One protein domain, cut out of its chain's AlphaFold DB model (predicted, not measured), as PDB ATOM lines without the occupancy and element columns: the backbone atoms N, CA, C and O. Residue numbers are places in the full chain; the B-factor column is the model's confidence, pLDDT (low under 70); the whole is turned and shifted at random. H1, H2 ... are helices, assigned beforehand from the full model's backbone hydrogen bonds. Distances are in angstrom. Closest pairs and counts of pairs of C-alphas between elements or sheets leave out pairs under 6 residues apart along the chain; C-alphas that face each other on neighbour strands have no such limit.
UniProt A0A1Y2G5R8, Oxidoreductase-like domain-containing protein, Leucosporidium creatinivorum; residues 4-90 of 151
ATOM      1  N   THR A   4       4.754 -58.942 -30.620       92.38
ATOM      2  CA  THR A   4       3.739 -59.450 -29.692       92.38
ATOM      3  C   THR A   4       3.168 -58.343 -28.807       92.38
ATOM      4  O   THR A   4       1.955 -58.265 -28.655       92.38
ATOM      5  N   ASP A   5       4.014 -57.448 -28.290       92.88
ATOM      6  CA  ASP A   5       3.583 -56.326 -27.443       92.88
ATOM      7  C   ASP A   5       2.722 -55.329 -28.240       92.88
ATOM      8  O   ASP A   5       1.702 -54.850 -27.745       92.88
ATOM      9  N   LEU A   6       3.056 -55.095 -29.516       92.50
ATOM     10  CA  LEU A   6       2.241 -54.259 -30.409       92.50
ATOM     11  C   LEU A   6       0.851 -54.871 -30.656       92.50
ATOM     12  O   LEU A   6      -0.147 -54.151 -30.683       92.50
ATOM     13  N   LEU A   7       0.770 -56.195 -30.817       93.12
ATOM     14  CA  LEU A   7      -0.496 -56.911 -31.019       93.12
ATOM     15  C   LEU A   7      -1.358 -56.969 -29.755       93.12
ATOM     16  O   LEU A   7      -2.580 -56.976 -29.860       93.12
ATOM     17  N   GLU A   8      -0.751 -57.020 -28.573       93.00
ATOM     18  CA  GLU A   8      -1.492 -57.007 -27.308       93.00
ATOM     19  C   GLU A   8      -2.113 -55.636 -27.014       93.00
ATOM     20  O   GLU A   8      -3.207 -55.567 -26.456       93.00
ATOM     21  N   ARG A   9      -1.443 -54.550 -27.417       92.12
ATOM     22  CA  ARG A   9      -1.904 -53.174 -27.175       92.12
ATOM     23  C   ARG A   9      -2.895 -52.665 -28.219       92.12
ATOM     24  O   ARG A   9      -3.820 -51.950 -27.853       92.12
ATOM     25  N   SER A  10      -2.723 -53.031 -29.493       93.12
ATOM     26  CA  SER A  10      -3.580 -52.552 -30.586       93.12
ATOM     27  C   SER A  10      -4.568 -53.631 -31.061       93.12
ATOM     28  O   SER A  10      -4.203 -54.497 -31.870       93.12
ATOM     29  N   PRO A  11      -5.850 -53.591 -30.636       93.12
ATOM     30  CA  PRO A  11      -6.880 -54.471 -31.191       93.12
ATOM     31  C   PRO A  11      -7.083 -54.258 -32.700       93.12
ATOM     32  O   PRO A  11      -7.437 -55.203 -33.417       93.12
ATOM     33  N   PHE A  12      -6.834 -53.049 -33.215       92.75
ATOM     34  CA  PHE A  12      -6.927 -52.773 -34.644       92.75
ATOM     35  C   PHE A  12      -5.832 -53.491 -35.447       92.75
ATOM     36  O   PHE A  12      -6.131 -54.113 -36.471       92.75
ATOM     37  N   LEU A  13      -4.595 -53.515 -34.945       92.56
ATOM     38  CA  LEU A  13      -3.475 -54.244 -35.552       92.56
ATOM     39  C   LEU A  13      -3.754 -55.756 -35.625       92.56
ATOM     40  O   LEU A  13      -3.459 -56.396 -36.637       92.56
ATOM     41  N   VAL A  14      -4.400 -56.327 -34.600       93.75
ATOM     42  CA  VAL A  14      -4.846 -57.734 -34.604       93.75
ATOM     43  C   VAL A  14      -5.853 -57.992 -35.728       93.75
ATOM     44  O   VAL A  14      -5.726 -58.979 -36.462       93.75
ATOM     45  N   LYS A  15      -6.829 -57.092 -35.919       93.44
ATOM     46  CA  LYS A  15      -7.811 -57.189 -37.013       93.44
ATOM     47  C   LYS A  15      -7.133 -57.099 -38.384       93.44
ATOM     48  O   LYS A  15      -7.471 -57.871 -39.282       93.44
ATOM     49  N   LEU A  16      -6.165 -56.198 -38.553       91.75
ATOM     50  CA  LEU A  16      -5.425 -56.036 -39.807       91.75
ATOM     51  C   LEU A  16      -4.535 -57.243 -40.129       91.75
ATOM     52  O   LEU A  16      -4.520 -57.692 -41.276       91.75
ATOM     53  N   LYS A  17      -3.870 -57.837 -39.128       90.56
ATOM     54  CA  LYS A  17      -3.084 -59.073 -39.295       90.56
ATOM     55  C   LYS A  17      -3.938 -60.228 -39.823       90.56
ATOM     56  O   LYS A  17      -3.480 -61.013 -40.653       90.56
ATOM     57  N   ALA A  18      -5.203 -60.306 -39.407       91.69
ATOM     58  CA  ALA A  18      -6.144 -61.303 -39.914       91.69
ATOM     59  C   ALA A  18      -6.539 -61.084 -41.391       91.69
ATOM     60  O   ALA A  18      -6.930 -62.038 -42.064       91.69
ATOM     61  N   ARG A  19      -6.391 -59.863 -41.935       87.81
ATOM     62  CA  ARG A  19      -6.857 -59.463 -43.280       87.81
ATOM     63  C   ARG A  19      -5.982 -59.970 -44.445       87.81
ATOM     64  O   ARG A  19      -6.133 -59.494 -45.563       87.81
ATOM     65  N   ARG A  20      -5.079 -60.938 -44.226       86.25
ATOM     66  CA  ARG A  20      -4.143 -61.478 -45.247       86.25
ATOM     67  C   ARG A  20      -3.436 -60.378 -46.061       86.25
ATOM     68  O   ARG A  20      -3.326 -60.466 -47.282       86.25
ATOM     69  N   LEU A  21      -2.985 -59.329 -45.375       89.50
ATOM     70  CA  LEU A  21      -2.223 -58.244 -45.988       89.50
ATOM     71  C   LEU A  21      -0.894 -58.759 -46.553       89.50
ATOM     72  O   LEU A  21      -0.366 -59.781 -46.108       89.50
ATOM     73  N   ALA A  22      -0.342 -58.033 -47.526       91.12
ATOM     74  CA  ALA A  22       1.007 -58.306 -48.004       91.12
ATOM     75  C   ALA A  22       2.008 -58.223 -46.829       91.12
ATOM     76  O   ALA A  22       1.850 -57.354 -45.968       91.12
ATOM     77  N   PRO A  23       3.056 -59.068 -46.790       92.06
ATOM     78  CA  PRO A  23       4.040 -59.036 -45.707       92.06
ATOM     79  C   PRO A  23       4.714 -57.670 -45.536       92.06
ATOM     80  O   PRO A  23       4.948 -57.248 -44.409       92.06
ATOM     81  N   SER A  24       4.962 -56.956 -46.642       93.06
ATOM     82  CA  SER A  24       5.475 -55.581 -46.616       93.06
ATOM     83  C   SER A  24       4.521 -54.644 -45.882       93.06
ATOM     84  O   SER A  24       4.930 -53.960 -44.955       93.06
ATOM     85  N   ARG A  25       3.226 -54.708 -46.209       93.38
ATOM     86  CA  ARG A  25       2.204 -53.876 -45.569       93.38
ATOM     87  C   ARG A  25       2.113 -54.130 -44.066       93.38
ATOM     88  O   ARG A  25       1.885 -53.204 -43.297       93.38
ATOM     89  N   LEU A  26       2.265 -55.382 -43.645       93.69
ATOM     90  CA  LEU A  26       2.255 -55.726 -42.228       93.69
ATOM     91  C   LEU A  26       3.506 -55.191 -41.508       93.69
ATOM     92  O   LEU A  26       3.394 -54.693 -40.391       93.69
ATOM     93  N   ALA A  27       4.674 -55.241 -42.155       93.69
ATOM     94  CA  ALA A  27       5.900 -54.649 -41.625       93.69
ATOM     95  C   ALA A  27       5.785 -53.121 -41.474       93.69
ATOM     96  O   ALA A  27       6.189 -52.596 -40.438       93.69
ATOM     97  N   ASP A  28       5.174 -52.435 -42.446       93.56
ATOM     98  CA  ASP A  28       4.919 -50.990 -42.381       93.56
ATOM     99  C   ASP A  28       4.029 -50.637 -41.179       93.56
ATOM    100  O   ASP A  28       4.339 -49.722 -40.421       93.56
ATOM    101  N   LEU A  29       2.970 -51.422 -40.940       94.69
ATOM    102  CA  LEU A  29       2.088 -51.245 -39.782       94.69
ATOM    103  C   LEU A  29       2.828 -51.434 -38.452       94.69
ATOM    104  O   LEU A  29       2.642 -50.631 -37.542       94.69
ATOM    105  N   TYR A  30       3.679 -52.461 -38.326       94.81
ATOM    106  CA  TYR A  30       4.486 -52.663 -37.116       94.81
ATOM    107  C   TYR A  30       5.501 -51.537 -36.897       94.81
ATOM    108  O   TYR A  30       5.703 -51.103 -35.761       94.81
ATOM    109  N   ALA A  31       6.124 -51.052 -37.971       93.88
ATOM    110  CA  ALA A  31       7.070 -49.948 -37.911       93.88
ATOM    111  C   ALA A  31       6.384 -48.644 -37.485       93.88
ATOM    112  O   ALA A  31       6.881 -47.969 -36.582       93.88
ATOM    113  N   ALA A  32       5.229 -48.328 -38.079       93.81
ATOM    114  CA  ALA A  32       4.428 -47.165 -37.719       93.81
ATOM    115  C   ALA A  32       3.959 -47.249 -36.263       93.81
ATOM    116  O   ALA A  32       4.223 -46.340 -35.487       93.81
ATOM    117  N   ALA A  33       3.368 -48.373 -35.856       94.00
ATOM    118  CA  ALA A  33       2.920 -48.642 -34.490       94.00
ATOM    119  C   ALA A  33       4.026 -48.450 -33.430       94.00
ATOM    120  O   ALA A  33       3.800 -47.870 -32.367       94.00
ATOM    121  N   GLY A  34       5.240 -48.926 -33.717       92.12
ATOM    122  CA  GLY A  34       6.392 -48.810 -32.822       92.12
ATOM    123  C   GLY A  34       7.105 -47.453 -32.856       92.12
ATOM    124  O   GLY A  34       8.028 -47.244 -32.062       92.12
ATOM    125  N   ALA A  35       6.726 -46.545 -33.759       92.06
ATOM    126  CA  ALA A  35       7.373 -45.249 -33.910       92.06
ATOM    127  C   ALA A  35       7.089 -44.337 -32.708       92.06
ATOM    128  O   ALA A  35       6.017 -44.376 -32.115       92.06
ATOM    129  N   LYS A  36       8.049 -43.479 -32.346       90.62
ATOM    130  CA  LYS A  36       7.875 -42.522 -31.237       90.62
ATOM    131  C   LYS A  36       6.939 -41.359 -31.595       90.62
ATOM    132  O   LYS A  36       6.347 -40.754 -30.713       90.62
ATOM    133  N   THR A  37       6.874 -41.010 -32.872       91.00
ATOM    134  CA  THR A  37       6.083 -39.898 -33.406       91.00
ATOM    135  C   THR A  37       4.982 -40.445 -34.306       91.00
ATOM    136  O   THR A  37       5.215 -41.488 -34.927       91.00
ATOM    137  N   PRO A  38       3.841 -39.746 -34.430       91.12
ATOM    138  CA  PRO A  38       2.768 -40.186 -35.307       91.12
ATOM    139  C   PRO A  38       3.244 -40.250 -36.764       91.12
ATOM    140  O   PRO A  38       4.127 -39.472 -37.156       91.12
ATOM    141  N   PRO A  39       2.684 -41.165 -37.577       89.81
ATOM    142  CA  PRO A  39       2.985 -41.225 -38.999       89.81
ATOM    143  C   PRO A  39       2.606 -39.892 -39.670       89.81
ATOM    144  O   PRO A  39       1.485 -39.406 -39.479       89.81
ATOM    145  N   PRO A  40       3.522 -39.276 -40.442       89.50
ATOM    146  CA  PRO A  40       3.265 -37.990 -41.075       89.50
ATOM    147  C   PRO A  40       2.126 -38.111 -42.088       89.50
ATOM    148  O   PRO A  40       2.032 -39.102 -42.813       89.50
ATOM    149  N   ALA A  41       1.268 -37.092 -42.141       89.00
ATOM    150  CA  ALA A  41       0.204 -37.040 -43.132       89.00
ATOM    151  C   ALA A  41       0.799 -37.013 -44.551       89.00
ATOM    152  O   ALA A  41       1.749 -36.262 -44.793       89.00
ATOM    153  N   PRO A  42       0.252 -37.803 -45.493       88.50
ATOM    154  CA  PRO A  42       0.727 -37.811 -46.866       88.50
ATOM    155  C   PRO A  42       0.429 -36.475 -47.542       88.50
ATOM    156  O   PRO A  42      -0.613 -35.851 -47.295       88.50
ATOM    157  N   ASP A  43       1.313 -36.060 -48.444       85.94
ATOM    158  CA  ASP A  43       1.139 -34.810 -49.171       85.94
ATOM    159  C   ASP A  43      -0.135 -34.857 -50.040       85.94
ATOM    160  O   ASP A  43      -0.480 -35.903 -50.609       85.94
ATOM    161  N   PRO A  44      -0.838 -33.723 -50.235       78.38
ATOM    162  CA  PRO A  44      -2.046 -33.677 -51.062       78.38
ATOM    163  C   PRO A  44      -1.847 -34.211 -52.490       78.38
ATOM    164  O   PRO A  44      -2.803 -34.682 -53.105       78.38
ATOM    165  N   TRP A  45      -0.613 -34.150 -52.998       78.69
ATOM    166  CA  TRP A  45      -0.216 -34.546 -54.350       78.69
ATOM    167  C   TRP A  45       0.131 -36.036 -54.489       78.69
ATOM    168  O   TRP A  45       0.171 -36.540 -55.609       78.69
ATOM    169  N   GLU A  46       0.361 -36.753 -53.383       78.19
ATOM    170  CA  GLU A  46       0.650 -38.197 -53.404       78.19
ATOM    171  C   GLU A  46      -0.608 -39.035 -53.657       78.19
ATOM    172  O   GLU A  46      -0.546 -40.161 -54.157       78.19
ATOM    173  N   CYS A  47      -1.782 -38.477 -53.358       79.31
ATOM    174  CA  CYS A  47      -3.049 -39.104 -53.685       79.31
ATOM    175  C   CYS A  47      -3.507 -38.688 -55.088       79.31
ATOM    176  O   CYS A  47      -3.948 -37.564 -55.309       79.31
ATOM    177  N   CYS A  48      -3.516 -39.647 -56.017       68.94
ATOM    178  CA  CYS A  48      -3.977 -39.474 -57.400       68.94
ATOM    179  C   CYS A  48      -5.455 -39.041 -57.553       68.94
ATOM    180  O   CYS A  48      -5.925 -38.820 -58.672       68.94
ATOM    181  N   GLY A  49      -6.225 -39.013 -56.455       69.75
ATOM    182  CA  GLY A  49      -7.615 -38.549 -56.373       69.75
ATOM    183  C   GLY A  49      -8.665 -39.369 -57.135       69.75
ATOM    184  O   GLY A  49      -9.851 -39.195 -56.886       69.75
ATOM    185  N   SER A  50      -8.268 -40.261 -58.050       66.94
ATOM    186  CA  SER A  50      -9.177 -40.764 -59.094       66.94
ATOM    187  C   SER A  50      -9.237 -42.289 -59.283       66.94
ATOM    188  O   SER A  50     -10.181 -42.765 -59.909       66.94
ATOM    189  N   SER A  51      -8.319 -43.099 -58.733       71.88
ATOM    190  CA  SER A  51      -8.472 -44.575 -58.792       71.88
ATOM    191  C   SER A  51      -7.587 -45.414 -57.857       71.88
ATOM    192  O   SER A  51      -7.568 -46.638 -57.965       71.88
ATOM    193  N   CYS A  52      -6.844 -44.798 -56.941       77.88
ATOM    194  CA  CYS A  52      -5.898 -45.512 -56.086       77.88
ATOM    195  C   CYS A  52      -6.641 -46.468 -55.114       77.88
ATOM    196  O   CYS A  52      -7.469 -46.013 -54.326       77.88
ATOM    197  N   LYS A  53      -6.379 -47.786 -55.187       79.00
ATOM    198  CA  LYS A  53      -6.886 -48.802 -54.241       79.00
ATOM    199  C   LYS A  53      -5.754 -49.736 -53.767       79.00
ATOM    200  O   LYS A  53      -5.258 -50.499 -54.599       79.00
ATOM    201  N   PRO A  54      -5.402 -49.748 -52.465       81.19
ATOM    202  CA  PRO A  54      -5.845 -48.812 -51.420       81.19
ATOM    203  C   PRO A  54      -5.297 -47.394 -51.647       81.19
ATOM    204  O   PRO A  54      -4.258 -47.206 -52.283       81.19
ATOM    205  N   CYS A  55      -6.015 -46.385 -51.162       85.88
ATOM    206  CA  CYS A  55      -5.581 -44.991 -51.245       85.88
ATOM    207  C   CYS A  55      -4.443 -44.720 -50.246       85.88
ATOM    208  O   CYS A  55      -4.475 -45.223 -49.127       85.88
ATOM    209  N   VAL A  56      -3.473 -43.869 -50.597       88.25
ATOM    210  CA  VAL A  56      -2.378 -43.471 -49.685       88.25
ATOM    211  C   VAL A  56      -2.928 -42.893 -48.374       88.25
ATOM    212  O   VAL A  56      -2.449 -43.229 -47.297       88.25
ATOM    213  N   LYS A  57      -4.016 -42.113 -48.444       87.69
ATOM    214  CA  LYS A  57      -4.704 -41.601 -47.249       87.69
ATOM    215  C   LYS A  57      -5.353 -42.703 -46.406       87.69
ATOM    216  O   LYS A  57      -5.414 -42.564 -45.195       87.69
ATOM    217  N   GLU A  58      -5.847 -43.776 -47.025       88.75
ATOM    218  CA  GLU A  58      -6.388 -44.928 -46.284       88.75
ATOM    219  C   GLU A  58      -5.266 -45.686 -45.573       88.75
ATOM    220  O   GLU A  58      -5.408 -46.017 -44.402       88.75
ATOM    221  N   LEU A  59      -4.135 -45.910 -46.253       90.38
ATOM    222  CA  LEU A  59      -2.965 -46.558 -45.655       90.38
ATOM    223  C   LEU A  59      -2.429 -45.765 -44.458       90.38
ATOM    224  O   LEU A  59      -2.157 -46.358 -43.415       90.38
ATOM    225  N   TRP A  60      -2.347 -44.440 -44.598       91.81
ATOM    226  CA  TRP A  60      -1.950 -43.538 -43.521       91.81
ATOM    227  C   TRP A  60      -2.934 -43.565 -42.345       91.81
ATOM    228  O   TRP A  60      -2.502 -43.705 -41.207       91.81
ATOM    229  N   ARG A  61      -4.253 -43.517 -42.591       91.31
ATOM    230  CA  ARG A  61      -5.256 -43.623 -41.511       91.31
ATOM    231  C   ARG A  61      -5.150 -44.939 -40.746       91.31
ATOM    232  O   ARG A  61      -5.285 -44.956 -39.528       91.31
ATOM    233  N   GLU A  62      -4.890 -46.047 -41.442       93.69
ATOM    234  CA  GLU A  62      -4.672 -47.340 -40.788       93.69
ATOM    235  C   GLU A  62      -3.434 -47.320 -39.875       93.69
ATOM    236  O   GLU A  62      -3.493 -47.804 -38.746       93.69
ATOM    237  N   GLU A  63      -2.325 -46.748 -40.345       94.62
ATOM    238  CA  GLU A  63      -1.095 -46.601 -39.559       94.62
ATOM    239  C   GLU A  63      -1.294 -45.684 -38.353       94.62
ATOM    240  O   GLU A  63      -0.901 -46.038 -37.240       94.62
ATOM    241  N   LEU A  64      -1.945 -44.537 -38.559       94.19
ATOM    242  CA  LEU A  64      -2.227 -43.560 -37.512       94.19
ATOM    243  C   LEU A  64      -3.123 -44.160 -36.429       94.19
ATOM    244  O   LEU A  64      -2.852 -43.991 -35.245       94.19
ATOM    245  N   LYS A  65      -4.139 -44.934 -36.816       93.19
ATOM    246  CA  LYS A  65      -5.015 -45.623 -35.865       93.19
ATOM    247  C   LYS A  65      -4.259 -46.642 -35.014       93.19
ATOM    248  O   LYS A  65      -4.435 -46.662 -33.799       93.19
ATOM    249  N   CYS A  66      -3.398 -47.461 -35.626       93.31
ATOM    250  CA  CYS A  66      -2.523 -48.371 -34.879       93.31
ATOM    251  C   CYS A  66      -1.598 -47.615 -33.920       93.31
ATOM    252  O   CYS A  66      -1.385 -48.061 -32.795       93.31
ATOM    253  N   TRP A  67      -1.054 -46.479 -34.357       94.19
ATOM    254  CA  TRP A  67      -0.184 -45.653 -33.533       94.19
ATOM    255  C   TRP A  67      -0.937 -45.046 -32.339       94.19
ATOM    256  O   TRP A  67      -0.488 -45.197 -31.206       94.19
ATOM    257  N   ASN A  68      -2.124 -44.476 -32.555       92.69
ATOM    258  CA  ASN A  68      -2.957 -43.890 -31.499       92.69
ATOM    259  C   ASN A  68      -3.337 -44.910 -30.410       92.69
ATOM    260  O   ASN A  68      -3.311 -44.585 -29.227       92.69
ATOM    261  N   GLU A  69      -3.642 -46.160 -30.782       92.12
ATOM    262  CA  GLU A  69      -3.955 -47.219 -29.806       92.12
ATOM    263  C   GLU A  69      -2.755 -47.589 -28.910       92.12
ATOM    264  O   GLU A  69      -2.939 -48.075 -27.796       92.12
ATOM    265  N   ILE A  70      -1.525 -47.364 -29.380       92.06
ATOM    266  CA  ILE A  70      -0.288 -47.726 -28.669       92.06
ATOM    267  C   ILE A  70       0.284 -46.541 -27.888       92.06
ATOM    268  O   ILE A  70       0.916 -46.743 -26.847       92.06
ATOM    269  N   HIS A  71       0.051 -45.319 -28.371       90.44
ATOM    270  CA  HIS A  71       0.555 -44.066 -27.807       90.44
ATOM    271  C   HIS A  71      -0.610 -43.196 -27.306       90.44
ATOM    272  O   HIS A  71      -0.923 -42.179 -27.925       90.44
ATOM    273  N   PRO A  72      -1.244 -43.551 -26.170       81.25
ATOM    274  CA  PRO A  72      -2.405 -42.823 -25.651       81.25
ATOM    275  C   PRO A  72      -2.094 -41.363 -25.282       81.25
ATOM    276  O   PRO A  72      -2.977 -40.519 -25.357       81.25
ATOM    277  N   ASP A  73      -0.845 -41.045 -24.924       79.00
ATOM    278  CA  ASP A  73      -0.395 -39.673 -24.631       79.00
ATOM    279  C   ASP A  73      -0.120 -38.826 -25.889       79.00
ATOM    280  O   ASP A  73       0.117 -37.623 -25.787       79.00
ATOM    281  N   GLY A  74      -0.068 -39.451 -27.067       64.62
ATOM    282  CA  GLY A  74       0.282 -38.804 -28.332       64.62
ATOM    283  C   GLY A  74      -0.908 -38.518 -29.246       64.62
ATOM    284  O   GLY A  74      -0.728 -37.876 -30.280       64.62
ATOM    285  N   ALA A  75      -2.099 -38.997 -28.885       60.38
ATOM    286  CA  ALA A  75      -3.320 -38.775 -29.637       60.38
ATOM    287  C   ALA A  75      -3.849 -37.362 -29.354       60.38
ATOM    288  O   ALA A  75      -4.487 -37.114 -28.334       60.38
ATOM    289  N   GLU A  76      -3.592 -36.420 -30.260       56.16
ATOM    290  CA  GLU A  76      -4.488 -35.273 -30.385       56.16
ATOM    291  C   GLU A  76      -5.845 -35.853 -30.817       56.16
ATOM    292  O   GLU A  76      -5.926 -36.519 -31.848       56.16
ATOM    293  N   GLU A  77      -6.864 -35.725 -29.960       49.16
ATOM    294  CA  GLU A  77      -8.216 -36.268 -30.148       49.16
ATOM    295  C   GLU A  77      -8.881 -35.654 -31.396       49.16
ATOM    296  O   GLU A  77      -9.721 -34.764 -31.303       49.16
ATOM    297  N   GLU A  78      -8.519 -36.111 -32.591       50.34
ATOM    298  CA  GLU A  78      -9.392 -35.983 -33.751       50.34
ATOM    299  C   GLU A  78     -10.431 -37.104 -33.649       50.34
ATOM    300  O   GLU A  78     -10.163 -38.274 -33.932       50.34
ATOM    301  N   GLU A  79     -11.621 -36.738 -33.165       45.34
ATOM    302  CA  GLU A  79     -12.837 -37.548 -33.241       45.34
ATOM    303  C   GLU A  79     -13.182 -37.809 -34.721       45.34
ATOM    304  O   GLU A  79     -14.037 -37.148 -35.308       45.34
ATOM    305  N   GLU A  80     -12.503 -38.758 -35.365       49.78
ATOM    306  CA  GLU A  80     -12.938 -39.285 -36.658       49.78
ATOM    307  C   GLU A  80     -13.962 -40.403 -36.424       49.78
ATOM    308  O   GLU A  80     -13.694 -41.403 -35.752       49.78
ATOM    309  N   GLU A  81     -15.164 -40.181 -36.970       43.69
ATOM    310  CA  GLU A  81     -16.302 -41.096 -36.968       43.69
ATOM    311  C   GLU A  81     -15.883 -42.542 -37.269       43.69
ATOM    312  O   GLU A  81     -15.002 -42.804 -38.088       43.69
ATOM    313  N   GLU A  82     -16.548 -43.492 -36.608       42.41
ATOM    314  CA  GLU A  82     -16.386 -44.924 -36.834       42.41
ATOM    315  C   GLU A  82     -16.465 -45.242 -38.339       42.41
ATOM    316  O   GLU A  82     -17.549 -45.336 -38.909       42.41
ATOM    317  N   ASP A  83     -15.306 -45.427 -38.985       41.28
ATOM    318  CA  ASP A  83     -15.197 -46.001 -40.327       41.28
ATOM    319  C   ASP A  83     -15.826 -47.409 -40.287       41.28
ATOM    320  O   ASP A  83     -15.180 -48.421 -39.971       41.28
ATOM    321  N   GLU A  84     -17.129 -47.475 -40.566       45.38
ATOM    322  CA  GLU A  84     -17.864 -48.704 -40.821       45.38
ATOM    323  C   GLU A  84     -17.234 -49.396 -42.034       45.38
ATOM    324  O   GLU A  84     -17.481 -49.052 -43.187       45.38
ATOM    325  N   ASP A  85     -16.399 -50.393 -41.738       43.53
ATOM    326  CA  ASP A  85     -16.228 -51.637 -42.494       43.53
ATOM    327  C   ASP A  85     -16.352 -51.478 -44.021       43.53
ATOM    328  O   ASP A  85     -17.203 -52.087 -44.674       43.53
ATOM    329  N   ARG A  86     -15.483 -50.662 -44.630       44.53
ATOM    330  CA  ARG A  86     -15.448 -50.550 -46.089       44.53
ATOM    331  C   ARG A  86     -14.723 -51.747 -46.707       44.53
ATOM    332  O   ARG A  86     -13.539 -51.693 -47.021       44.53
ATOM    333  N   GLY A  87     -15.498 -52.801 -46.958       41.47
ATOM    334  CA  GLY A  87     -15.399 -53.560 -48.206       41.47
ATOM    335  C   GLY A  87     -14.559 -54.834 -48.193       41.47
ATOM    336  O   GLY A  87     -13.691 -55.002 -49.045       41.47
ATOM    337  N   GLU A  88     -14.889 -55.790 -47.328       44.53
ATOM    338  CA  GLU A  88     -14.776 -57.200 -47.716       44.53
ATOM    339  C   GLU A  88     -16.083 -57.559 -48.428       44.53
ATOM    340  O   GLU A  88     -17.151 -57.377 -47.846       44.53
ATOM    341  N   GLY A  89     -16.015 -57.984 -49.694       43.62
ATOM    342  CA  GLY A  89     -17.176 -58.326 -50.518       43.62
ATOM    343  C   GLY A  89     -18.051 -59.392 -49.863       43.62
ATOM    344  O   GLY A  89     -17.878 -60.583 -50.101       43.62
ATOM    345  N   LYS A  90     -18.984 -58.951 -49.026       44.91
ATOM    346  CA  LYS A  90     -20.043 -59.746 -48.428       44.91
ATOM    347  C   LYS A  90     -21.287 -59.469 -49.243       44.91
ATOM    348  O   LYS A  90     -21.713 -58.325 -49.390       44.91
TER     349      LYS A  90
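What this domain is: This is residues 4 to 90 of the 151 residues of the protein "Oxidoreductase-like domain-containing protein" of Leucosporidium creatinivorum (UniProt A0A1Y2G5R8). H2 and H3 lie side by side and cross the longest helix, H4, with short H1 at a corner before H2. A long loop joins H3 to H4 and a tail follows H4; residues 49 to 54 and 78 to 87 stick out. The 87 printed residues include four helices, H1 to H4, and no named strand: all helix, mostly crossed packing, with under half, 41, in named elements. The whole is compact, radius of gyration of the C-alphas 13.2 A, spanning 36 by 29 by 26 A.

How they stand to each other: Start at H1, residues 4 to 9, which only just touches H2, residues 11 to 18, with 3 pairs of C-alphas within 8 A, and only at the corner; the closest C-alphas, Leu 7 and Val 14, are 5.7 A apart. H3, residues 23 to 34, touches H4, residues 56 to 70, at a steep tilt of 46 degrees; closest C-alphas, Ala 33 and Trp 67, 4.4 A. Every O i to N i+4 pair in H1 to H4 is within hydrogen-bond range.

Where its parts are: Find C-alpha 4 at (3.739, -59.450, -29.692), where H1 begins; H3 runs 16.6 A, and H4 runs 21.5 A to C-alpha 70 at (-0.288, -47.726, -28.669).

The domain as a whole: The printed part has no cut; the H3 to H4 link is long, and pLDDT is under 70 at residues 48 to 50 and 74 to 90.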